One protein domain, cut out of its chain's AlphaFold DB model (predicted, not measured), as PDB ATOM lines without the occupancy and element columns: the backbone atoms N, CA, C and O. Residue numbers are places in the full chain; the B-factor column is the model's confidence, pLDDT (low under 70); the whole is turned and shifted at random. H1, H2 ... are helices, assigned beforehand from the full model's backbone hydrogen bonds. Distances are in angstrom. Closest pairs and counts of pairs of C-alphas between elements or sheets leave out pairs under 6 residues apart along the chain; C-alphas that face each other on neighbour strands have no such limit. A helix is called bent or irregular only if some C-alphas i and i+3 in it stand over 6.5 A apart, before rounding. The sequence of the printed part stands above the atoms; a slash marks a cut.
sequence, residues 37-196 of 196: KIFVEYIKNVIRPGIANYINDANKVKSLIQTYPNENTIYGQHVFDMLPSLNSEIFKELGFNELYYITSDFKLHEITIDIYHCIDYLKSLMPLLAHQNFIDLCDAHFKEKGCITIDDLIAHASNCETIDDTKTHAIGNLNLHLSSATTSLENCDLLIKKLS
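Overview. This is residues 37 to 196 of the 196 residues of an uncharacterized protein of Flavobacterium sp. (UniProt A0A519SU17). This is a long rod of helices: H1, bent but running nearly straight, and the longest helix, H7, lie side by side in opposite directions, while H4 and then H5 follow each other along them as a third column. At the end of the rod where H1 begins and H7 ends, H3 folds back beside H4; at the other end H6 lies crosswise and H2 is a short turn, from which residues 76 to 88 run back along the rod. The printed part has 160 residues with seven named helices, H1 to H7 in that order, and no named strand; the class is all helix. The whole is loose, with a radius of gyration of the C-alphas of 19.7 A and spans of 62 by 23 by 23 A.

Arrangement. Begin at H1, residues 37 to 67, assigned by its hydrogen bonds as one helix but bent: C-alphas 45 and 48 are 6.7 A apart, and its arms H1a, residues 37 to 45, and H1b, residues 48 to 67, stand at a shallow tilt of 21 degrees. H1b touches H7, residues 161 to 195, opposite ways at a shallow tilt of 17 degrees, closest at the C-alphas of Arg 48 and Leu 185, 5.9 A. H2, residues 71 to 75, and H1b only just touch, and only at the corner, with 3 pairs of C-alphas within 8 A, the closest those of Leu 64 and Thr 73, 6.2 A. H3, residues 89 to 103, is irregular, with C-alphas 93 and 96 9.1 A apart; it forms a helical hairpin with H4, residues 106 to 124, where the C-alphas of Tyr 100 and His 109 come closest, 5.6 A. H4 touches residues 177 to 191 of H7 at a shallow tilt of 34.8 degrees, only just short of steep; the closest C-alphas are those of Ile 115 and Ser 184, 5.3 A. H5, residues 127 to 145, makes a bundle, helices side by side, with H1b and H7; its closest C-alphas to H1b are those of Pro 127 and Ala 58, 5.2 A, and to H7 those of Cys 138 and Ile 163, 6.5 A. H6, residues 150 to 157, is about perpendicular to H5, at 85 degrees, and close but not clearly touching, with the C-alphas of Phe 142 and Leu 153 closest, 6.8 A. Every O i to N i+4 pair is within hydrogen-bond range in H1a, H1b, H2, H4, H5, H6 and H7; in H3 6 of 11 are.

Along the chain. Find C-alpha 37 at (-38.696, 17.999, 47.035), where H1a begins; H1b then runs 29.0 A from C-alpha 48 to 67. H4 is 27.3 A long and H5 27.4 A. H7 runs 50.6 A, from C-alpha 161 at (3.182, -6.501, 24.945) to C-alpha 195 at (-31.765, 21.533, 48.452).

Size, cuts and confidence. The C-alphas farthest apart are those of Ser 104 and Gly 146, 62.3 A. The printed part has no cut; the link from H2 to H3 is long, the others tight. Look for low confidence, pLDDT under 70, at residues 73 to 87 and residue 90.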
ATOM      1  N   LYS A  37     -38.670  19.241  46.255       89.12
ATOM      2  CA  LYS A  37     -38.696  17.999  47.035       89.12
ATOM      3  C   LYS A  37     -38.661  16.767  46.129       89.12
ATOM      4  O   LYS A  37     -37.868  15.870  46.373       89.12
ATOM      5  N   ILE A  38     -39.476  16.743  45.072       86.88
ATOM      6  CA  ILE A  38     -39.492  15.639  44.096       86.88
ATOM      7  C   ILE A  38     -38.126  15.496  43.417       86.88
ATOM      8  O   ILE A  38     -37.600  14.393  43.321       86.88
ATOM      9  N   PHE A  39     -37.530  16.613  43.003       87.88
ATOM     10  CA  PHE A  39     -36.203  16.651  42.393       87.88
ATOM     11  C   PHE A  39     -35.117  16.078  43.318       87.88
ATOM     12  O   PHE A  39     -34.334  15.228  42.901       87.88
ATOM     13  N   VAL A  40     -35.099  16.485  44.591       90.00
ATOM     14  CA  VAL A  40     -34.140  15.973  45.581       90.00
ATOM     15  C   VAL A  40     -34.347  14.483  45.839       90.00
ATOM     16  O   VAL A  40     -33.374  13.734  45.871       90.00
ATOM     17  N   GLU A  41     -35.596  14.032  45.980       90.12
ATOM     18  CA  GLU A  41     -35.908  12.606  46.140       90.12
ATOM     19  C   GLU A  41     -35.479  11.789  44.915       90.12
ATOM     20  O   GLU A  41     -34.957  10.687  45.069       90.12
ATOM     21  N   TYR A  42     -35.625  12.329  43.704       87.75
ATOM     22  CA  TYR A  42     -35.148  11.672  42.489       87.75
ATOM     23  C   TYR A  42     -33.620  11.527  42.479       87.75
ATOM     24  O   TYR A  42     -33.102  10.433  42.249       87.75
ATOM     25  N   ILE A  43     -32.883  12.592  42.814       89.19
ATOM     26  CA  ILE A  43     -31.418  12.521  42.919       89.19
ATOM     27  C   ILE A  43     -31.004  11.492  43.973       89.19
ATOM     28  O   ILE A  43     -30.143  10.650  43.721       89.19
ATOM     29  N   LYS A  44     -31.639  11.534  45.144       91.56
ATOM     30  CA  LYS A  44     -31.303  10.691  46.293       91.56
ATOM     31  C   LYS A  44     -31.590   9.211  46.063       91.56
ATOM     32  O   LYS A  44     -30.775   8.380  46.456       91.56
ATOM     33  N   ASN A  45     -32.732   8.887  45.460       89.19
ATOM     34  CA  ASN A  45     -33.220   7.510  45.377       89.19
ATOM     35  C   ASN A  45     -32.932   6.844  44.027       89.19
ATOM     36  O   ASN A  45     -32.984   5.621  43.947       89.19
ATOM     37  N   VAL A  46     -32.633   7.618  42.978       86.75
ATOM     38  CA  VAL A  46     -32.431   7.085  41.621       86.75
ATOM     39  C   VAL A  46     -31.027   7.383  41.109       86.75
ATOM     40  O   VAL A  46     -30.256   6.457  40.859       86.75
ATOM     41  N   ILE A  47     -30.664   8.662  40.996       87.44
ATOM     42  CA  ILE A  47     -29.404   9.065  40.356       87.44
ATOM     43  C   ILE A  47     -28.192   8.634  41.174       87.44
ATOM     44  O   ILE A  47     -27.325   7.917  40.677       87.44
ATOM     45  N   ARG A  48     -28.138   9.042  42.443       90.44
ATOM     46  CA  ARG A  48     -27.005   8.769  43.326       90.44
ATOM     47  C   ARG A  48     -26.749   7.259  43.487       90.44
ATOM     48  O   ARG A  48     -25.601   6.854  43.301       90.44
ATOM     49  N   PRO A  49     -27.754   6.404  43.783       89.44
ATOM     50  CA  PRO A  49     -27.535   4.960  43.863       89.44
ATOM     51  C   PRO A  49     -27.097   4.360  42.526       89.44
ATOM     52  O   PRO A  49     -26.207   3.517  42.501       89.44
ATOM     53  N   GLY A  50     -27.662   4.827  41.409       87.06
ATOM     54  CA  GLY A  50     -27.267   4.346  40.091       87.06
ATOM     55  C   GLY A  50     -25.807   4.673  39.740       87.06
ATOM     56  O   GLY A  50     -25.104   3.815  39.211       87.06
ATOM     57  N   ILE A  51     -25.319   5.872  40.086       88.81
ATOM     58  CA  ILE A  51     -23.911   6.256  39.877       88.81
ATOM     59  C   ILE A  51     -23.000   5.418  40.784       88.81
ATOM     60  O   ILE A  51     -21.946   4.960  40.350       88.81
ATOM     61  N   ALA A  52     -23.409   5.156  42.028       90.12
ATOM     62  CA  ALA A  52     -22.652   4.287  42.928       90.12
ATOM     63  C   ALA A  52     -22.541   2.847  42.388       90.12
ATOM     64  O   ALA A  52     -21.462   2.253  42.435       90.12
ATOM     65  N   ASN A  53     -23.623   2.310  41.818       87.38
ATOM     66  CA  ASN A  53     -23.611   0.999  41.168       87.38
ATOM     67  C   ASN A  53     -22.698   0.986  39.935       87.38
ATOM     68  O   ASN A  53     -21.895   0.067  39.797       87.38
ATOM     69  N   TYR A  54     -22.738   2.038  39.103       88.06
ATOM     70  CA  TYR A  54     -21.800   2.205  37.987       88.06
ATOM     71  C   TYR A  54     -20.345   2.109  38.453       88.06
ATOM     72  O   TYR A  54     -19.553   1.371  37.876       88.06
ATOM     73  N   ILE A  55     -19.990   2.848  39.510       90.62
ATOM     74  CA  ILE A  55     -18.629   2.860  40.058       90.62
ATOM     75  C   ILE A  55     -18.228   1.460  40.529       90.62
ATOM     76  O   ILE A  55     -17.105   1.021  40.275       90.62
ATOM     77  N   ASN A  56     -19.130   0.745  41.201       90.06
ATOM     78  CA  ASN A  56     -18.877  -0.623  41.642       90.06
ATOM     79  C   ASN A  56     -18.584  -1.546  40.451       90.06
ATOM     80  O   ASN A  56     -17.564  -2.233  40.431       90.06
ATOM     81  N   ASP A  57     -19.428  -1.515  39.423       87.56
ATOM     82  CA  ASP A  57     -19.273  -2.386  38.261       87.56
ATOM     83  C   ASP A  57     -18.051  -2.025  37.411       87.56
ATOM     84  O   ASP A  57     -17.309  -2.917  37.004       87.56
ATOM     85  N   ALA A  58     -17.752  -0.737  37.232       89.31
ATOM     86  CA  ALA A  58     -16.526  -0.290  36.573       89.31
ATOM     87  C   ALA A  58     -15.262  -0.758  37.315       89.31
ATOM     88  O   ALA A  58     -14.292  -1.175  36.679       89.31
ATOM     89  N   ASN A  59     -15.270  -0.763  38.652       91.00
ATOM     90  CA  ASN A  59     -14.162  -1.307  39.441       91.00
ATOM     91  C   ASN A  59     -14.040  -2.832  39.314       91.00
ATOM     92  O   ASN A  59     -12.921  -3.340  39.229       91.00
ATOM     93  N   LYS A  60     -15.159  -3.566  39.245       89.25
ATOM     94  CA  LYS A  60     -15.133  -5.013  38.964       89.25
ATOM     95  C   LYS A  60     -14.520  -5.293  37.594       89.25
ATOM     96  O   LYS A  60     -13.600  -6.099  37.512       89.25
ATOM     97  N   VAL A  61     -14.965  -4.593  36.545       88.88
ATOM     98  CA  VAL A  61     -14.396  -4.713  35.189       88.88
ATOM     99  C   VAL A  61     -12.900  -4.425  35.206       88.88
ATOM    100  O   VAL A  61     -12.113  -5.207  34.682       88.88
ATOM    101  N   LYS A  62     -12.489  -3.332  35.853       91.12
ATOM    102  CA  LYS A  62     -11.077  -2.976  35.987       91.12
ATOM    103  C   LYS A  62     -10.268  -4.104  36.636       91.12
ATOM    104  O   LYS A  62      -9.209  -4.448  36.123       91.12
ATOM    105  N   SER A  63     -10.773  -4.711  37.712       89.94
ATOM    106  CA  SER A  63     -10.109  -5.846  38.367       89.94
ATOM    107  C   SER A  63     -10.028  -7.083  37.466       89.94
ATOM    108  O   SER A  63      -9.032  -7.805  37.512       89.94
ATOM    109  N   LEU A  64     -11.049  -7.341  36.642       88.94
ATOM    110  CA  LEU A  64     -11.030  -8.446  35.680       88.94
ATOM    111  C   LEU A  64      -9.945  -8.226  34.621       88.94
ATOM    112  O   LEU A  64      -9.118  -9.104  34.404       88.94
ATOM    113  N   ILE A  65      -9.867  -7.020  34.053       89.94
ATOM    114  CA  ILE A  65      -8.837  -6.654  33.067       89.94
ATOM    115  C   ILE A  65      -7.431  -6.724  33.684       89.94
ATOM    116  O   ILE A  65      -6.497  -7.205  33.049       89.94
ATOM    117  N   GLN A  66      -7.265  -6.283  34.934       89.50
ATOM    118  CA  GLN A  66      -5.975  -6.326  35.635       89.50
ATOM    119  C   GLN A  66      -5.479  -7.746  35.914       89.50
ATOM    120  O   GLN A  66      -4.275  -7.981  35.906       89.50
ATOM    121  N   THR A  67      -6.392  -8.678  36.188       87.88
ATOM    122  CA  THR A  67      -6.046 -10.076  36.496       87.88
ATOM    123  C   THR A  67      -5.958 -10.956  35.248       87.88
ATOM    124  O   THR A  67      -5.627 -12.135  35.355       87.88
ATOM    125  N   TYR A  68      -6.230 -10.391  34.072       84.62
ATOM    126  CA  TYR A  68      -6.119 -11.064  32.788       84.62
ATOM    127  C   TYR A  68      -4.648 -11.329  32.404       84.62
ATOM    128  O   TYR A  68      -3.802 -10.459  32.636       84.62
ATOM    129  N   PRO A  69      -4.315 -12.447  31.734       82.06
ATOM    130  CA  PRO A  69      -5.169 -13.603  31.447       82.06
ATOM    131  C   PRO A  69      -5.268 -14.564  32.650       82.06
ATOM    132  O   PRO A  69      -4.269 -14.891  33.285       82.06
ATOM    133  N   ASN A  70      -6.463 -15.078  32.941       78.75
ATOM    134  CA  ASN A  70      -6.663 -16.251  33.802       78.75
ATOM    135  C   ASN A  70      -7.932 -17.026  33.393       78.75
ATOM    136  O   ASN A  70      -8.813 -16.455  32.746       78.75
ATOM    137  N   GLU A  71      -8.054 -18.298  33.792       70.38
ATOM    138  CA  GLU A  71      -9.199 -19.160  33.431       70.38
ATOM    139  C   GLU A  71     -10.560 -18.503  33.721       70.38
ATOM    140  O   GLU A  71     -11.462 -18.533  32.882       70.38
ATOM    141  N   ASN A  72     -10.697 -17.834  34.870       70.94
ATOM    142  CA  ASN A  72     -11.946 -17.187  35.278       70.94
ATOM    143  C   ASN A  72     -12.287 -15.948  34.438       70.94
ATOM    144  O   ASN A  72     -13.460 -15.635  34.282       70.94
ATOM    145  N   THR A  73     -11.292 -15.240  33.903       68.88
ATOM    146  CA  THR A  73     -11.496 -14.074  33.020       68.88
ATOM    147  C   THR A  73     -11.751 -14.457  31.563       68.88
ATOM    148  O   THR A  73     -12.312 -13.661  30.822       68.88
ATOM    149  N   ILE A  74     -11.353 -15.666  31.151       65.75
ATOM    150  CA  ILE A  74     -11.559 -16.176  29.786       65.75
ATOM    151  C   ILE A  74     -12.921 -16.887  29.670       65.75
ATOM    152  O   ILE A  74     -13.585 -16.771  28.644       65.75
ATOM    153  N   TYR A  75     -13.376 -17.577  30.727       58.56
ATOM    154  CA  TYR A  75     -14.635 -18.348  30.732       58.56
ATOM    155  C   TYR A  75     -15.738 -17.791  31.635       58.56
ATOM    156  O   TYR A  75     -16.851 -18.327  31.662       58.56
ATOM    157  N   GLY A  76     -15.456 -16.740  32.402       61.19
ATOM    158  CA  GLY A  76     -16.415 -16.163  33.331       61.19
ATOM    159  C   GLY A  76     -17.610 -15.545  32.611       61.19
ATOM    160  O   GLY A  76     -17.470 -14.626  31.808       61.19
ATOM    161  N   GLN A  77     -18.822 -15.989  32.954       59.38
ATOM    162  CA  GLN A  77     -20.011 -15.183  32.691       59.38
ATOM    163  C   GLN A  77     -20.000 -13.992  33.649       59.38
ATOM    164  O   GLN A  77     -20.300 -14.122  34.837       59.38
ATOM    165  N   HIS A  78     -19.630 -12.826  33.133       64.19
ATOM    166  CA  HIS A  78     -19.617 -11.599  33.913       64.19
ATOM    167  C   HIS A  78     -20.960 -10.883  33.778       64.19
ATOM    168  O   HIS A  78     -21.312 -10.366  32.720       64.19
ATOM    169  N   VAL A  79     -21.727 -10.870  34.870       63.06
ATOM    170  CA  VAL A  79     -22.970 -10.102  34.964       63.06
ATOM    171  C   VAL A  79     -22.640  -8.732  35.547       63.06
ATOM    172  O   VAL A  79     -22.185  -8.630  36.687       63.06
ATOM    173  N   PHE A  80     -22.883  -7.685  34.763       67.69
ATOM    174  CA  PHE A  80     -22.839  -6.297  35.219       67.69
ATOM    175  C   PHE A  80     -24.270  -5.774  35.310       67.69
ATOM    176  O   PHE A  80     -25.087  -6.050  34.427       67.69
ATOM    177  N   ASP A  81     -24.586  -5.052  36.381       59.66
ATOM    178  CA  ASP A  81     -25.926  -4.531  36.609       59.66
ATOM    179  C   ASP A  81     -26.091  -3.277  35.739       59.66
ATOM    180  O   ASP A  81     -25.612  -2.184  36.050       59.66
ATOM    181  N   MET A  82     -26.675  -3.466  34.554       58.88
ATOM    182  CA  MET A  82     -26.712  -2.463  33.489       58.88
ATOM    183  C   MET A  82     -27.680  -1.319  33.801       58.88
ATOM    184  O   MET A  82     -28.739  -1.261  33.194       58.88
ATOM    185  N   LEU A  83     -27.328  -0.419  34.728       63.25
ATOM    186  CA  LEU A  83     -27.874   0.942  34.913       63.25
ATOM    187  C   LEU A  83     -29.295   1.222  34.341       63.25
ATOM    188  O   LEU A  83     -29.483   2.219  33.635       63.25
ATOM    189  N   PRO A  84     -30.351   0.436  34.637       53.19
ATOM    190  CA  PRO A  84     -31.612   0.593  33.909       53.19
ATOM    191  C   PRO A  84     -32.382   1.827  34.396       53.19
ATOM    192  O   PRO A  84     -33.246   2.359  33.704       53.19
ATOM    193  N   SER A  85     -32.077   2.277  35.616       55.88
ATOM    194  CA  SER A  85     -32.835   3.278  36.367       55.88
ATOM    195  C   SER A  85     -32.330   4.710  36.201       55.88
ATOM    196  O   SER A  85     -33.043   5.650  36.543       55.88
ATOM    197  N   LEU A  86     -31.119   4.909  35.681       65.31
ATOM    198  CA  LEU A  86     -30.546   6.239  35.515       65.31
ATOM    199  C   LEU A  86     -31.158   6.882  34.275       65.31
ATOM    200  O   LEU A  86     -30.864   6.461  33.169       65.31
ATOM    201  N   ASN A  87     -32.027   7.881  34.416       67.06
ATOM    202  CA  ASN A  87     -32.545   8.634  33.273       67.06
ATOM    203  C   ASN A  87     -32.307  10.139  33.458       67.06
ATOM    204  O   ASN A  87     -32.764  10.734  34.435       67.06
ATOM    205  N   SER A  88     -31.581  10.749  32.520       72.88
ATOM    206  CA  SER A  88     -31.350  12.195  32.469       72.88
ATOM    207  C   SER A  88     -32.533  12.959  31.861       72.88
ATOM    208  O   SER A  88     -32.617  14.173  32.032       72.88
ATOM    209  N   GLU A  89     -33.462  12.274  31.178       71.75
ATOM    210  CA  GLU A  89     -34.600  12.887  30.476       71.75
ATOM    211  C   GLU A  89     -35.482  13.706  31.413       71.75
ATOM    212  O   GLU A  89     -35.895  14.798  31.043       71.75
ATOM    213  N   ILE A  90     -35.650  13.269  32.665       68.69
ATOM    214  CA  ILE A  90     -36.400  14.025  33.677       68.69
ATOM    215  C   ILE A  90     -35.803  15.427  33.890       68.69
ATOM    216  O   ILE A  90     -36.542  16.386  34.104       68.69
ATOM    217  N   PHE A  91     -34.479  15.592  33.796       70.44
ATOM    218  CA  PHE A  91     -33.849  16.914  33.889       70.44
ATOM    219  C   PHE A  91     -34.034  17.733  32.609       70.44
ATOM    220  O   PHE A  91     -34.242  18.945  32.682       70.44
ATOM    221  N   LYS A  92     -34.000  17.075  31.445       71.50
ATOM    222  CA  LYS A  92     -34.191  17.715  30.134       71.50
ATOM    223  C   LYS A  92     -35.622  18.227  29.958       71.50
ATOM    224  O   LYS A  92     -35.809  19.319  29.430       71.50
ATOM    225  N   GLU A  93     -36.612  17.486  30.454       76.12
ATOM    226  CA  GLU A  93     -38.034  17.843  30.391       76.12
ATOM    227  C   GLU A  93     -38.392  19.072  31.232       76.12
ATOM    228  O   GLU A  93     -39.275  19.840  30.852       76.12
ATOM    229  N   LEU A  94     -37.699  19.299  32.355       75.44
ATOM    230  CA  LEU A  94     -37.916  20.492  33.179       75.44
ATOM    231  C   LEU A  94     -37.513  21.771  32.417       75.44
ATOM    232  O   LEU A  94     -38.138  22.818  32.579       75.44
ATOM    233  N   GLY A  95     -36.501  21.697  31.550       75.88
ATOM    234  CA  GLY A  95     -35.956  22.853  30.840       75.88
ATOM    235  C   GLY A  95     -35.187  23.824  31.752       75.88
ATOM    236  O   GLY A  95     -35.288  23.796  32.981       75.88
ATOM    237  N   PHE A  96     -34.402  24.720  31.143       76.44
ATOM    238  CA  PHE A  96     -33.439  25.582  31.849       76.44
ATOM    239  C   PHE A  96     -34.068  26.416  32.979       76.44
ATOM    240  O   PHE A  96     -33.593  26.401  34.115       76.44
ATOM    241  N   ASN A  97     -35.167  27.116  32.685       79.25
ATOM    242  CA  ASN A  97     -35.790  28.050  33.626       79.25
ATOM    243  C   ASN A  97     -36.357  27.341  34.860       79.25
ATOM    244  O   ASN A  97     -36.156  27.793  35.985       79.25
ATOM    245  N   GLU A  98     -37.060  26.225  34.666       80.19
ATOM    246  CA  GLU A  98     -37.641  25.449  35.763       80.19
ATOM    247  C   GLU A  98     -36.542  24.857  36.652       80.19
ATOM    248  O   GLU A  98     -36.623  24.951  37.878       80.19
ATOM    249  N   LEU A  99     -35.485  24.315  36.040       82.38
ATOM    250  CA  LEU A  99     -34.342  23.754  36.750       82.38
ATOM    251  C   LEU A  99     -33.633  24.833  37.583       82.38
ATOM    252  O   LEU A  99     -33.359  24.613  38.759       82.38
ATOM    253  N   TYR A 100     -33.413  26.024  37.016       84.00
ATOM    254  CA  TYR A 100     -32.851  27.171  37.736       84.00
ATOM    255  C   TYR A 100     -33.739  27.612  38.910       84.00
ATOM    256  O   TYR A 100     -33.251  27.890  40.006       84.00
ATOM    257  N   TYR A 101     -35.064  27.628  38.734       82.88
ATOM    258  CA  TYR A 101     -35.979  27.929  39.838       82.88
ATOM    259  C   TYR A 101     -35.933  26.869  40.944       82.88
ATOM    260  O   TYR A 101     -36.016  27.211  42.128       82.88
ATOM    261  N   ILE A 102     -35.785  25.593  40.580       84.12
ATOM    262  CA  ILE A 102     -35.673  24.487  41.533       84.12
ATOM    263  C   ILE A 102     -34.383  24.609  42.344       84.12
ATOM    264  O   ILE A 102     -34.454  24.534  43.574       84.12
ATOM    265  N   THR A 103     -33.245  24.854  41.693       84.56
ATOM    266  CA  THR A 103     -31.937  24.946  42.354       84.56
ATOM    267  C   THR A 103     -31.743  26.265  43.105       84.56
ATOM    268  O   THR A 103     -31.072  26.279  44.131       84.56
ATOM    269  N   SER A 104     -32.380  27.355  42.657       78.12
ATOM    270  CA  SER A 104     -32.334  28.705  43.261       78.12
ATOM    271  C   SER A 104     -30.944  29.334  43.406       78.12
ATOM    272  O   SER A 104     -30.815  30.391  44.019       78.12
ATOM    273  N   ASP A 105     -29.924  28.710  42.831       85.00
ATOM    274  CA  ASP A 105     -28.539  29.156  42.808       85.00
ATOM    275  C   ASP A 105     -27.949  28.726  41.462       85.00
ATOM    276  O   ASP A 105     -28.122  27.575  41.039       85.00
ATOM    277  N   PHE A 106     -27.265  29.654  40.795       85.44
ATOM    278  CA  PHE A 106     -26.582  29.400  39.533       85.44
ATOM    279  C   PHE A 106     -25.543  28.281  39.665       85.44
ATOM    280  O   PHE A 106     -25.472  27.410  38.806       85.44
ATOM    281  N   LYS A 107     -24.813  28.223  40.781       88.31
ATOM    282  CA  LYS A 107     -23.824  27.171  41.024       88.31
ATOM    283  C   LYS A 107     -24.476  25.795  41.161       88.31
ATOM    284  O   LYS A 107     -23.982  24.812  40.625       88.31
ATOM    285  N   LEU A 108     -25.600  25.706  41.872       88.81
ATOM    286  CA  LEU A 108     -26.337  24.441  42.006       88.81
ATOM    287  C   LEU A 108     -27.001  24.035  40.683       88.81
ATOM    288  O   LEU A 108     -27.166  22.846  40.413       88.81
ATOM    289  N   HIS A 109     -27.373  25.013  39.859       88.94
ATOM    290  CA  HIS A 109     -27.858  24.778  38.505       88.94
ATOM    291  C   HIS A 109     -26.773  24.168  37.610       88.94
ATOM    292  O   HIS A 109     -27.015  23.128  37.009       88.94
ATOM    293  N   GLU A 110     -25.575  24.753  37.598       88.94
ATOM    294  CA  GLU A 110     -24.403  24.230  36.881       88.94
ATOM    295  C   GLU A 110     -24.057  22.805  37.334       88.94
ATOM    296  O   GLU A 110     -23.973  21.900  36.514       88.94
ATOM    297  N   ILE A 111     -24.020  22.556  38.646       90.56
ATOM    298  CA  ILE A 111     -23.792  21.208  39.186       90.56
ATOM    299  C   ILE A 111     -24.859  20.210  38.707       90.56
ATOM    300  O   ILE A 111     -24.558  19.056  38.408       90.56
ATOM    301  N   THR A 112     -26.123  20.635  38.642       88.31
ATOM    302  CA  THR A 112     -27.205  19.783  38.123       88.31
ATOM    303  C   THR A 112     -26.997  19.480  36.642       88.31
ATOM    304  O   THR A 112     -27.256  18.355  36.209       88.31
ATOM    305  N   ILE A 113     -26.514  20.469  35.885       87.94
ATOM    306  CA  ILE A 113     -26.159  20.324  34.476       87.94
ATOM    307  C   ILE A 113     -25.060  19.284  34.283       87.94
ATOM    308  O   ILE A 113     -25.221  18.341  33.505       87.94
ATOM    309  N   ASP A 114     -23.987  19.412  35.056       87.88
ATOM    310  CA  ASP A 114     -22.852  18.498  35.012       87.88
ATOM    311  C   ASP A 114     -23.268  17.066  35.337       87.88
ATOM    312  O   ASP A 114     -22.877  16.134  34.632       87.88
ATOM    313  N   ILE A 115     -24.111  16.876  36.360       87.75
ATOM    314  CA  ILE A 115     -24.621  15.550  36.719       87.75
ATOM    315  C   ILE A 115     -25.373  14.939  35.541       87.75
ATOM    316  O   ILE A 115     -25.077  13.804  35.176       87.75
ATOM    317  N   TYR A 116     -26.329  15.638  34.920       85.06
ATOM    318  CA  TYR A 116     -27.112  15.001  33.858       85.06
ATOM    319  C   TYR A 116     -26.284  14.724  32.598       85.06
ATOM    320  O   TYR A 116     -26.491  13.689  31.961       85.06
ATOM    321  N   HIS A 117     -25.326  15.589  32.249       85.69
ATOM    322  CA  HIS A 117     -24.407  15.320  31.142       85.69
ATOM    323  C   HIS A 117     -23.481  14.149  31.459       85.69
ATOM    324  O   HIS A 117     -23.228  13.318  30.587       85.69
ATOM    325  N   CYS A 118     -23.026  14.033  32.708       87.44
ATOM    326  CA  CYS A 118     -22.266  12.875  33.145       87.44
ATOM    327  C   CYS A 118     -23.096  11.598  33.012       87.44
ATOM    328  O   CYS A 118     -22.606  10.614  32.479       87.44
ATOM    329  N   ILE A 119     -24.371  11.612  33.401       84.31
ATOM    330  CA  ILE A 119     -25.262  10.455  33.242       84.31
ATOM    331  C   ILE A 119     -25.347  10.010  31.777       84.31
ATOM    332  O   ILE A 119     -25.224   8.818  31.503       84.31
ATOM    333  N   ASP A 120     -25.535  10.944  30.843       83.62
ATOM    334  CA  ASP A 120     -25.576  10.634  29.407       83.62
ATOM    335  C   ASP A 120     -24.248  10.054  28.908       83.62
ATOM    336  O   ASP A 120     -24.224   9.073  28.163       83.62
ATOM    337  N   TYR A 121     -23.138  10.633  29.363       83.81
ATOM    338  CA  TYR A 121     -21.799  10.161  29.047       83.81
ATOM    339  C   TYR A 121     -21.560   8.735  29.568       83.81
ATOM    340  O   TYR A 121     -21.215   7.844  28.792       83.81
ATOM    341  N   LEU A 122     -21.839   8.478  30.850       82.31
ATOM    342  CA  LEU A 122     -21.709   7.156  31.469       82.31
ATOM    343  C   LEU A 122     -22.640   6.130  30.809       82.31
ATOM    344  O   LEU A 122     -22.261   4.972  30.649       82.31
ATOM    345  N   LYS A 123     -23.831   6.555  30.361       79.06
ATOM    346  CA  LYS A 123     -24.756   5.723  29.580       79.06
ATOM    347  C   LYS A 123     -24.166   5.227  28.275       79.06
ATOM    348  O   LYS A 123     -24.316   4.054  27.942       79.06
ATOM    349  N   SER A 124     -23.515   6.122  27.539       74.62
ATOM    350  CA  SER A 124     -22.894   5.781  26.261       74.62
ATOM    351  C   SER A 124     -21.703   4.827  26.403       74.62
ATOM    352  O   SER A 124     -21.296   4.204  25.426       74.62
ATOM    353  N   LEU A 125     -21.162   4.681  27.618       73.69
ATOM    354  CA  LEU A 125     -19.907   3.984  27.897       73.69
ATOM    355  C   LEU A 125     -20.059   3.005  29.068       73.69
ATOM    356  O   LEU A 125     -19.306   3.039  30.041       73.69
ATOM    357  N   MET A 126     -21.052   2.119  28.960       76.81
ATOM    358  CA  MET A 126     -21.324   1.083  29.959       76.81
ATOM    359  C   MET A 126     -20.076   0.232  30.256       76.81
ATOM    360  O   MET A 126     -19.402  -0.198  29.315       76.81
ATOM    361  N   PRO A 127     -19.797  -0.115  31.530       79.88
ATOM    362  CA  PRO A 127     -18.649  -0.949  31.891       79.88
ATOM    363  C   PRO A 127     -18.631  -2.300  31.165       79.88
ATOM    364  O   PRO A 127     -17.566  -2.780  30.785       79.88
ATOM    365  N   LEU A 128     -19.810  -2.875  30.895       80.25
ATOM    366  CA  LEU A 128     -19.948  -4.092  30.091       80.25
ATOM    367  C   LEU A 128     -19.392  -3.918  28.670       80.25
ATOM    368  O   LEU A 128     -18.703  -4.807  28.186       80.25
ATOM    369  N   LEU A 129     -19.660  -2.788  28.008       81.25
ATOM    370  CA  LEU A 129     -19.139  -2.524  26.661       81.25
ATOM    371  C   LEU A 129     -17.617  -2.381  26.686       81.25
ATOM    372  O   LEU A 129     -16.937  -2.895  25.805       81.25
ATOM    373  N   ALA A 130     -17.072  -1.731  27.718       82.31
ATOM    374  CA  ALA A 130     -15.626  -1.636  27.904       82.31
ATOM    375  C   ALA A 130     -14.983  -3.019  28.105       82.31
ATOM    376  O   ALA A 130     -13.943  -3.300  27.514       82.31
ATOM    377  N   HIS A 131     -15.623  -3.892  28.890       85.88
ATOM    378  CA  HIS A 131     -15.186  -5.273  29.073       85.88
ATOM    379  C   HIS A 131     -15.250  -6.076  27.766       85.88
ATOM    380  O   HIS A 131     -14.269  -6.710  27.395       85.88
ATOM    381  N   GLN A 132     -16.377  -6.019  27.049       85.06
ATOM    382  CA  GLN A 132     -16.560  -6.749  25.793       85.06
ATOM    383  C   GLN A 132     -15.532  -6.319  24.743       85.06
ATOM    384  O   GLN A 132     -14.859  -7.169  24.174       85.06
ATOM    385  N   ASN A 133     -15.337  -5.009  24.566       88.00
ATOM    386  CA  ASN A 133     -14.341  -4.481  23.634       88.00
ATOM    387  C   ASN A 133     -12.923  -4.955  23.982       88.00
ATOM    388  O   ASN A 133     -12.141  -5.253  23.085       88.00
ATOM    389  N   PHE A 134     -12.579  -5.027  25.272       90.31
ATOM    390  CA  PHE A 134     -11.288  -5.557  25.708       90.31
ATOM    391  C   PHE A 134     -11.127  -7.037  25.331       90.31
ATOM    392  O   PHE A 134     -10.114  -7.402  24.739       90.31
ATOM    393  N   ILE A 135     -12.128  -7.873  25.629       88.38
ATOM    394  CA  ILE A 135     -12.099  -9.303  25.291       88.38
ATOM    395  C   ILE A 135     -12.014  -9.509  23.776       88.38
ATOM    396  O   ILE A 135     -11.164 -10.268  23.324       88.38
ATOM    397  N   ASP A 136     -12.810  -8.784  22.990       88.94
ATOM    398  CA  ASP A 136     -12.821  -8.902  21.529       88.94
ATOM    399  C   ASP A 136     -11.454  -8.563  20.909       88.94
ATOM    400  O   ASP A 136     -11.012  -9.230  19.969       88.94
ATOM    401  N   LEU A 137     -10.757  -7.552  21.444       90.69
ATOM    402  CA  LEU A 137      -9.406  -7.182  21.010       90.69
ATOM    403  C   LEU A 137      -8.375  -8.261  21.357       90.69
ATOM    404  O   LEU A 137      -7.546  -8.614  20.515       90.69
ATOM    405  N   CYS A 138      -8.439  -8.810  22.572       89.19
ATOM    406  CA  CYS A 138      -7.567  -9.905  22.988       89.19
ATOM    407  C   CYS A 138      -7.805 -11.162  22.134       89.19
ATOM    408  O   CYS A 138      -6.850 -11.743  21.619       89.19
ATOM    409  N   ASP A 139      -9.063 -11.537  21.902       87.88
ATOM    410  CA  ASP A 139      -9.445 -12.692  21.083       87.88
ATOM    411  C   ASP A 139      -9.011 -12.547  19.624       87.88
ATOM    412  O   ASP A 139      -8.554 -13.514  19.008       87.88
ATOM    413  N   ALA A 140      -9.142 -11.346  19.051       89.81
ATOM    414  CA  ALA A 140      -8.639 -11.060  17.713       89.81
ATOM    415  C   ALA A 140      -7.118 -11.268  17.649       89.81
ATOM    416  O   ALA A 140      -6.635 -11.983  16.769       89.81
ATOM    417  N   HIS A 141      -6.381 -10.733  18.625       92.06
ATOM    418  CA  HIS A 141      -4.933 -10.899  18.700       92.06
ATOM    419  C   HIS A 141      -4.517 -12.369  18.853       92.06
ATOM    420  O   HIS A 141      -3.600 -12.842  18.180       92.06
ATOM    421  N   PHE A 142      -5.204 -13.133  19.700       90.00
ATOM    422  CA  PHE A 142      -4.911 -14.552  19.875       90.00
ATOM    423  C   PHE A 142      -5.170 -15.380  18.618       90.00
ATOM    424  O   PHE A 142      -4.366 -16.254  18.284       90.00
ATOM    425  N   LYS A 143      -6.249 -15.083  17.883       88.50
ATOM    426  CA  LYS A 143      -6.532 -15.716  16.586       88.50
ATOM    427  C   LYS A 143      -5.433 -15.422  15.569       88.50
ATOM    428  O   LYS A 143      -5.016 -16.334  14.862       88.50
ATOM    429  N   GLU A 144      -4.923 -14.191  15.526       91.19
ATOM    430  CA  GLU A 144      -3.783 -13.826  14.670       91.19
ATOM    431  C   GLU A 144      -2.504 -14.595  15.027       91.19
ATOM    432  O   GLU A 144      -1.701 -14.911  14.146       91.19
ATOM    433  N   LYS A 145      -2.304 -14.913  16.310       88.81
ATOM    434  CA  LYS A 145      -1.137 -15.660  16.806       88.81
ATOM    435  C   LYS A 145      -1.306 -17.177  16.777       88.81
ATOM    436  O   LYS A 145      -0.332 -17.888  17.007       88.81
ATOM    437  N   GLY A 146      -2.497 -17.673  16.444       88.12
ATOM    438  CA  GLY A 146      -2.780 -19.104  16.373       88.12
ATOM    439  C   GLY A 146      -2.842 -19.788  17.740       88.12
ATOM    440  O   GLY A 146      -2.573 -20.984  17.821       88.12
ATOM    441  N   CYS A 147      -3.180 -19.060  18.808       86.12
ATOM    442  CA  CYS A 147      -3.438 -19.657  20.118       86.12
ATOM    443  C   CYS A 147      -4.788 -20.392  20.075       86.12
ATOM    444  O   CYS A 147      -5.816 -19.773  19.799       86.12
ATOM    445  N   ILE A 148      -4.789 -21.707  20.315       82.06
ATOM    446  CA  ILE A 148      -5.990 -22.552  20.174       82.06
ATOM    447  C   ILE A 148      -6.471 -23.052  21.537       82.06
ATOM    448  O   ILE A 148      -7.678 -23.119  21.770       82.06
ATOM    449  N   THR A 149      -5.549 -23.416  22.431       84.62
ATOM    450  CA  THR A 149      -5.892 -23.924  23.764       84.62
ATOM    451  C   THR A 149      -5.791 -22.838  24.831       84.62
ATOM    452  O   THR A 149      -5.127 -21.821  24.649       84.62
ATOM    453  N   ILE A 150      -6.449 -23.057  25.969       79.06
ATOM    454  CA  ILE A 150      -6.425 -22.146  27.126       79.06
ATOM    455  C   ILE A 150      -5.001 -21.937  27.626       79.06
ATOM    456  O   ILE A 150      -4.594 -20.805  27.877       79.06
ATOM    457  N   ASP A 151      -4.244 -23.025  27.731       83.44
ATOM    458  CA  ASP A 151      -2.860 -22.981  28.181       83.44
ATOM    459  C   ASP A 151      -2.004 -22.153  27.215       83.44
ATOM    460  O   ASP A 151      -1.192 -21.347  27.666       83.44
ATOM    461  N   ASP A 152      -2.251 -22.254  25.900       84.88
ATOM    462  CA  ASP A 152      -1.576 -21.421  24.895       84.88
ATOM    463  C   ASP A 152      -1.938 -19.939  25.048       84.88
ATOM    464  O   ASP A 152      -1.068 -19.073  24.945       84.88
ATOM    465  N   LEU A 153      -3.217 -19.637  25.297       86.31
ATOM    466  CA  LEU A 153      -3.710 -18.273  25.496       86.31
ATOM    467  C   LEU A 153      -3.069 -17.641  26.735       86.31
ATOM    468  O   LEU A 153      -2.538 -16.533  26.661       86.31
ATOM    469  N   ILE A 154      -3.076 -18.355  27.864       86.38
ATOM    470  CA  ILE A 154      -2.496 -17.889  29.128       86.38
ATOM    471  C   ILE A 154      -0.980 -17.733  28.993       86.38
ATOM    472  O   ILE A 154      -0.434 -16.699  29.391       86.38
ATOM    473  N   ALA A 155      -0.294 -18.715  28.404       86.12
ATOM    474  CA  ALA A 155       1.149 -18.664  28.193       86.12
ATOM    475  C   ALA A 155       1.551 -17.491  27.290       86.12
ATOM    476  O   ALA A 155       2.498 -16.769  27.611       86.12
ATOM    477  N   HIS A 156       0.813 -17.258  26.197       88.44
ATOM    478  CA  HIS A 156       1.065 -16.140  25.286       88.44
ATOM    479  C   HIS A 156       0.810 -14.795  25.965       88.44
ATOM    480  O   HIS A 156       1.689 -13.933  25.988       88.44
ATOM    481  N   ALA A 157      -0.366 -14.607  26.567       85.75
ATOM    482  CA  ALA A 157      -0.741 -13.320  27.145       85.75
ATOM    483  C   ALA A 157       0.036 -12.956  28.418       85.75
ATOM    484  O   ALA A 157       0.062 -11.780  28.774       85.75
ATOM    485  N   SER A 158       0.711 -13.910  29.068       83.38
ATOM    486  CA  SER A 158       1.582 -13.633  30.222       83.38
ATOM    487  C   SER A 158       2.799 -12.766  29.876       83.38
ATOM    488  O   SER A 158       3.318 -12.090  30.756       83.38
ATOM    489  N   ASN A 159       3.252 -12.775  28.615       83.69
ATOM    490  CA  ASN A 159       4.422 -12.017  28.150       83.69
ATOM    491  C   ASN A 159       4.135 -11.204  26.870       83.69
ATOM    492  O   ASN A 159       5.058 -10.872  26.125       83.69
ATOM    493  N   CYS A 160       2.865 -10.933  26.561       90.00
ATOM    494  CA  CYS A 160       2.485 -10.264  25.321       90.00
ATOM    495  C   CYS A 160       2.315  -8.753  25.519       90.00
ATOM    496  O   CYS A 160       1.334  -8.304  26.109       90.00
ATOM    497  N   GLU A 161       3.218  -7.971  24.924       92.00
ATOM    498  CA  GLU A 161       3.182  -6.501  24.945       92.00
ATOM    499  C   GLU A 161       1.854  -5.936  24.413       92.00
ATOM    500  O   GLU A 161       1.263  -5.060  25.030       92.00
ATOM    501  N   THR A 162       1.305  -6.506  23.334       91.50
ATOM    502  CA  THR A 162       0.015  -6.068  22.771       91.50
ATOM    503  C   THR A 162      -1.141  -6.227  23.761       91.50
ATOM    504  O   THR A 162      -2.039  -5.384  23.816       91.50
ATOM    505  N   ILE A 163      -1.134  -7.297  24.560       90.44
ATOM    506  CA  ILE A 163      -2.159  -7.528  25.580       90.44
ATOM    507  C   ILE A 163      -1.984  -6.539  26.735       90.44
ATOM    508  O   ILE A 163      -2.974  -5.984  27.211       90.44
ATOM    509  N   ASP A 164      -0.751  -6.263  27.154       90.81
ATOM    510  CA  ASP A 164      -0.476  -5.288  28.213       90.81
ATOM    511  C   ASP A 164      -0.806  -3.846  27.797       90.81
ATOM    512  O   ASP A 164      -1.387  -3.092  28.589       90.81
ATOM    513  N   ASP A 165      -0.560  -3.482  26.540       92.88
ATOM    514  CA  ASP A 165      -1.010  -2.215  25.960       92.88
ATOM    515  C   ASP A 165      -2.540  -2.125  25.949       92.88
ATOM    516  O   ASP A 165      -3.122  -1.114  26.359       92.88
ATOM    517  N   THR A 166      -3.211  -3.210  25.554       92.12
ATOM    518  CA  THR A 166      -4.679  -3.291  25.529       92.12
ATOM    519  C   THR A 166      -5.264  -3.150  26.937       92.12
ATOM    520  O   THR A 166      -6.215  -2.385  27.136       92.12
ATOM    521  N   LYS A 167      -4.664  -3.795  27.948       92.06
ATOM    522  CA  LYS A 167      -5.039  -3.615  29.363       92.06
ATOM    523  C   LYS A 167      -4.856  -2.170  29.799       92.06
ATOM    524  O   LYS A 167      -5.766  -1.591  30.391       92.06
ATOM    525  N   THR A 168      -3.695  -1.585  29.511       93.38
ATOM    526  CA  THR A 168      -3.361  -0.212  29.909       93.38
ATOM    527  C   THR A 168      -4.357   0.780  29.323       93.38
ATOM    528  O   THR A 168      -4.885   1.624  30.050       93.38
ATOM    529  N   HIS A 169      -4.687   0.634  28.040       92.25
ATOM    530  CA  HIS A 169      -5.675   1.469  27.366       92.25
ATOM    531  C   HIS A 169      -7.073   1.307  27.978       92.25
ATOM    532  O   HIS A 169      -7.726   2.295  28.324       92.25
ATOM    533  N   ALA A 170      -7.536   0.066  28.165       91.00
ATOM    534  CA  ALA A 170      -8.861  -0.206  28.714       91.00
ATOM    535  C   ALA A 170      -9.005   0.307  30.160       91.00
ATOM    536  O   ALA A 170      -9.996   0.958  30.500       91.00
ATOM    537  N   ILE A 171      -7.987   0.093  31.001       92.44
ATOM    538  CA  ILE A 171      -7.934   0.611  32.376       92.44
ATOM    539  C   ILE A 171      -7.877   2.142  32.383       92.44
ATOM    540  O   ILE A 171      -8.540   2.769  33.211       92.44
ATOM    541  N   GLY A 172      -7.112   2.749  31.473       91.25
ATOM    542  CA  GLY A 172      -7.040   4.200  31.309       91.25
ATOM    543  C   GLY A 172      -8.417   4.810  31.058       91.25
ATOM    544  O   GLY A 172      -8.840   5.703  31.795       91.25
ATOM    545  N   ASN A 173      -9.163   4.258  30.101       88.25
ATOM    546  CA  ASN A 173     -10.522   4.708  29.791       88.25
ATOM    547  C   ASN A 173     -11.481   4.504  30.974       88.25
ATOM    548  O   ASN A 173     -12.218   5.419  31.342       88.25
ATOM    549  N   LEU A 174     -11.426   3.346  31.642       90.19
ATOM    550  CA  LEU A 174     -12.239   3.093  32.838       90.19
ATOM    551  C   LEU A 174     -11.938   4.084  33.968       90.19
ATOM    552  O   LEU A 174     -12.866   4.534  34.636       90.19
ATOM    553  N   ASN A 175     -10.673   4.457  34.174       92.38
ATOM    554  CA  ASN A 175     -10.292   5.443  35.188       92.38
ATOM    555  C   ASN A 175     -10.858   6.835  34.883       92.38
ATOM    556  O   ASN A 175     -11.303   7.514  35.809       92.38
ATOM    557  N   LEU A 176     -10.887   7.249  33.611       89.69
ATOM    558  CA  LEU A 176     -11.527   8.506  33.210       89.69
ATOM    559  C   LEU A 176     -13.018   8.488  33.564       89.69
ATOM    560  O   LEU A 176     -13.511   9.414  34.209       89.69
ATOM    561  N   HIS A 177     -13.717   7.397  33.239       88.19
ATOM    562  CA  HIS A 177     -15.144   7.278  33.544       88.19
ATOM    563  C   HIS A 177     -15.403   7.222  35.054       88.19
ATOM    564  O   HIS A 177     -16.330   7.859  35.549       88.19
ATOM    565  N   LEU A 178     -14.575   6.482  35.799       91.31
ATOM    566  CA  LEU A 178     -14.636   6.405  37.259       91.31
ATOM    567  C   LEU A 178     -14.437   7.778  37.903       91.31
ATOM    568  O   LEU A 178     -15.159   8.112  38.842       91.31
ATOM    569  N   SER A 179     -13.505   8.586  37.393       92.19
ATOM    570  CA  SER A 179     -13.294   9.950  37.880       92.19
ATOM    571  C   SER A 179     -14.547  10.799  37.672       92.19
ATOM    572  O   SER A 179     -15.034  11.404  38.626       92.19
ATOM    573  N   SER A 180     -15.119  10.799  36.462       91.12
ATOM    574  CA  SER A 180     -16.343  11.556  36.163       91.12
ATOM    575  C   SER A 180     -17.536  11.106  37.011       91.12
ATOM    576  O   SER A 180     -18.287  11.939  37.526       91.12
ATOM    577  N   ALA A 181     -17.695   9.793  37.198       91.38
ATOM    578  CA  ALA A 181     -18.747   9.222  38.031       91.38
ATOM    579  C   ALA A 181     -18.573   9.604  39.509       91.38
ATOM    580  O   ALA A 181     -19.548   9.969  40.164       91.38
ATOM    581  N   THR A 182     -17.342   9.581  40.026       93.88
ATOM    582  CA  THR A 182     -17.035   9.948  41.420       93.88
ATOM    583  C   THR A 182     -17.352  11.417  41.680       93.88
ATOM    584  O   THR A 182     -18.096  11.721  42.610       93.88
ATOM    585  N   THR A 183     -16.895  12.327  40.813       94.06
ATOM    586  CA  THR A 183     -17.236  13.754  40.915       94.06
ATOM    587  C   THR A 183     -18.749  13.975  40.851       94.06
ATOM    588  O   THR A 183     -19.304  14.742  41.635       94.06
ATOM    589  N   SER A 184     -19.453  13.265  39.966       92.44
ATOM    590  CA  SER A 184     -20.914  13.380  39.872       92.44
ATOM    591  C   SER A 184     -21.639  12.844  41.108       92.44
ATOM    592  O   SER A 184     -22.671  13.391  41.497       92.44
ATOM    593  N   LEU A 185     -21.098  11.811  41.758       93.62
ATOM    594  CA  LEU A 185     -21.630  11.283  43.012       93.62
ATOM    595  C   LEU A 185     -21.494  12.304  44.152       93.62
ATOM    596  O   LEU A 185     -22.465  12.564  44.863       93.62
ATOM    597  N   GLU A 186     -20.325  12.932  44.282       95.44
ATOM    598  CA  GLU A 186     -20.081  14.010  45.252       95.44
ATOM    599  C   GLU A 186     -21.005  15.212  45.004       95.44
ATOM    600  O   GLU A 186     -21.589  15.777  45.934       95.44
ATOM    601  N   ASN A 187     -21.204  15.562  43.735       94.19
ATOM    602  CA  ASN A 187     -22.131  16.602  43.311       94.19
ATOM    603  C   ASN A 187     -23.588  16.270  43.674       94.19
ATOM    604  O   ASN A 187     -24.324  17.154  44.125       94.19
ATOM    605  N   CYS A 188     -24.011  15.005  43.551       92.88
ATOM    606  CA  CYS A 188     -25.329  14.568  44.021       92.88
ATOM    607  C   CYS A 188     -25.479  14.788  45.533       92.88
ATOM    608  O   CYS A 188     -26.493  15.333  45.976       92.88
ATOM    609  N   ASP A 189     -24.468  14.413  46.320       94.88
ATOM    610  CA  ASP A 189     -24.470  14.597  47.775       94.88
ATOM    611  C   ASP A 189     -24.535  16.080  48.169       94.88
ATOM    612  O   ASP A 189     -25.279  16.464  49.081       94.88
ATOM    613  N   LEU A 190     -23.828  16.940  47.434       93.94
ATOM    614  CA  LEU A 190     -23.891  18.385  47.617       93.94
ATOM    615  C   LEU A 190     -25.286  18.947  47.303       93.94
ATOM    616  O   LEU A 190     -25.809  19.733  48.100       93.94
ATOM    617  N   LEU A 191     -25.903  18.543  46.187       91.56
ATOM    618  CA  LEU A 191     -27.256  18.975  45.823       91.56
ATOM    619  C   LEU A 191     -28.280  18.543  46.867       91.56
ATOM    620  O   LEU A 191     -29.066  19.373  47.321       91.56
ATOM    621  N   ILE A 192     -28.240  17.279  47.299       92.81
ATOM    622  CA  ILE A 192     -29.132  16.766  48.343       92.81
ATOM    623  C   ILE A 192     -28.975  17.611  49.607       92.81
ATOM    624  O   ILE A 192     -29.969  18.103  50.135       92.81
ATOM    625  N   LYS A 193     -27.744  17.860  50.063       92.75
ATOM    626  CA  LYS A 193     -27.487  18.654  51.273       92.75
ATOM    627  C   LYS A 193     -27.971  20.103  51.171       92.75
ATOM    628  O   LYS A 193     -28.354  20.682  52.182       92.75
ATOM    629  N   LYS A 194     -27.886  20.718  49.990       91.44
ATOM    630  CA  LYS A 194     -28.212  22.139  49.785       91.44
ATOM    631  C   LYS A 194     -29.685  22.393  49.467       91.44
ATOM    632  O   LYS A 194     -30.154  23.505  49.692       91.44
ATOM    633  N   LEU A 195     -30.385  21.399  48.922       86.62
ATOM    634  CA  LEU A 195     -31.765  21.533  48.452       86.62
ATOM    635  C   LEU A 195     -32.800  20.824  49.343       86.62
ATOM    636  O   LEU A 195     -33.993  21.092  49.161       86.62
ATOM    637  N   SER A 196     -32.369  19.955  50.268       82.44
ATOM    638  CA  SER A 196     -33.215  19.375  51.334       82.44
ATOM    639  C   SER A 196     -33.577  20.415  52.390       82.44
ATOM    640  O   SER A 196     -34.755  20.420  52.817       82.44
TER     641      SER A 196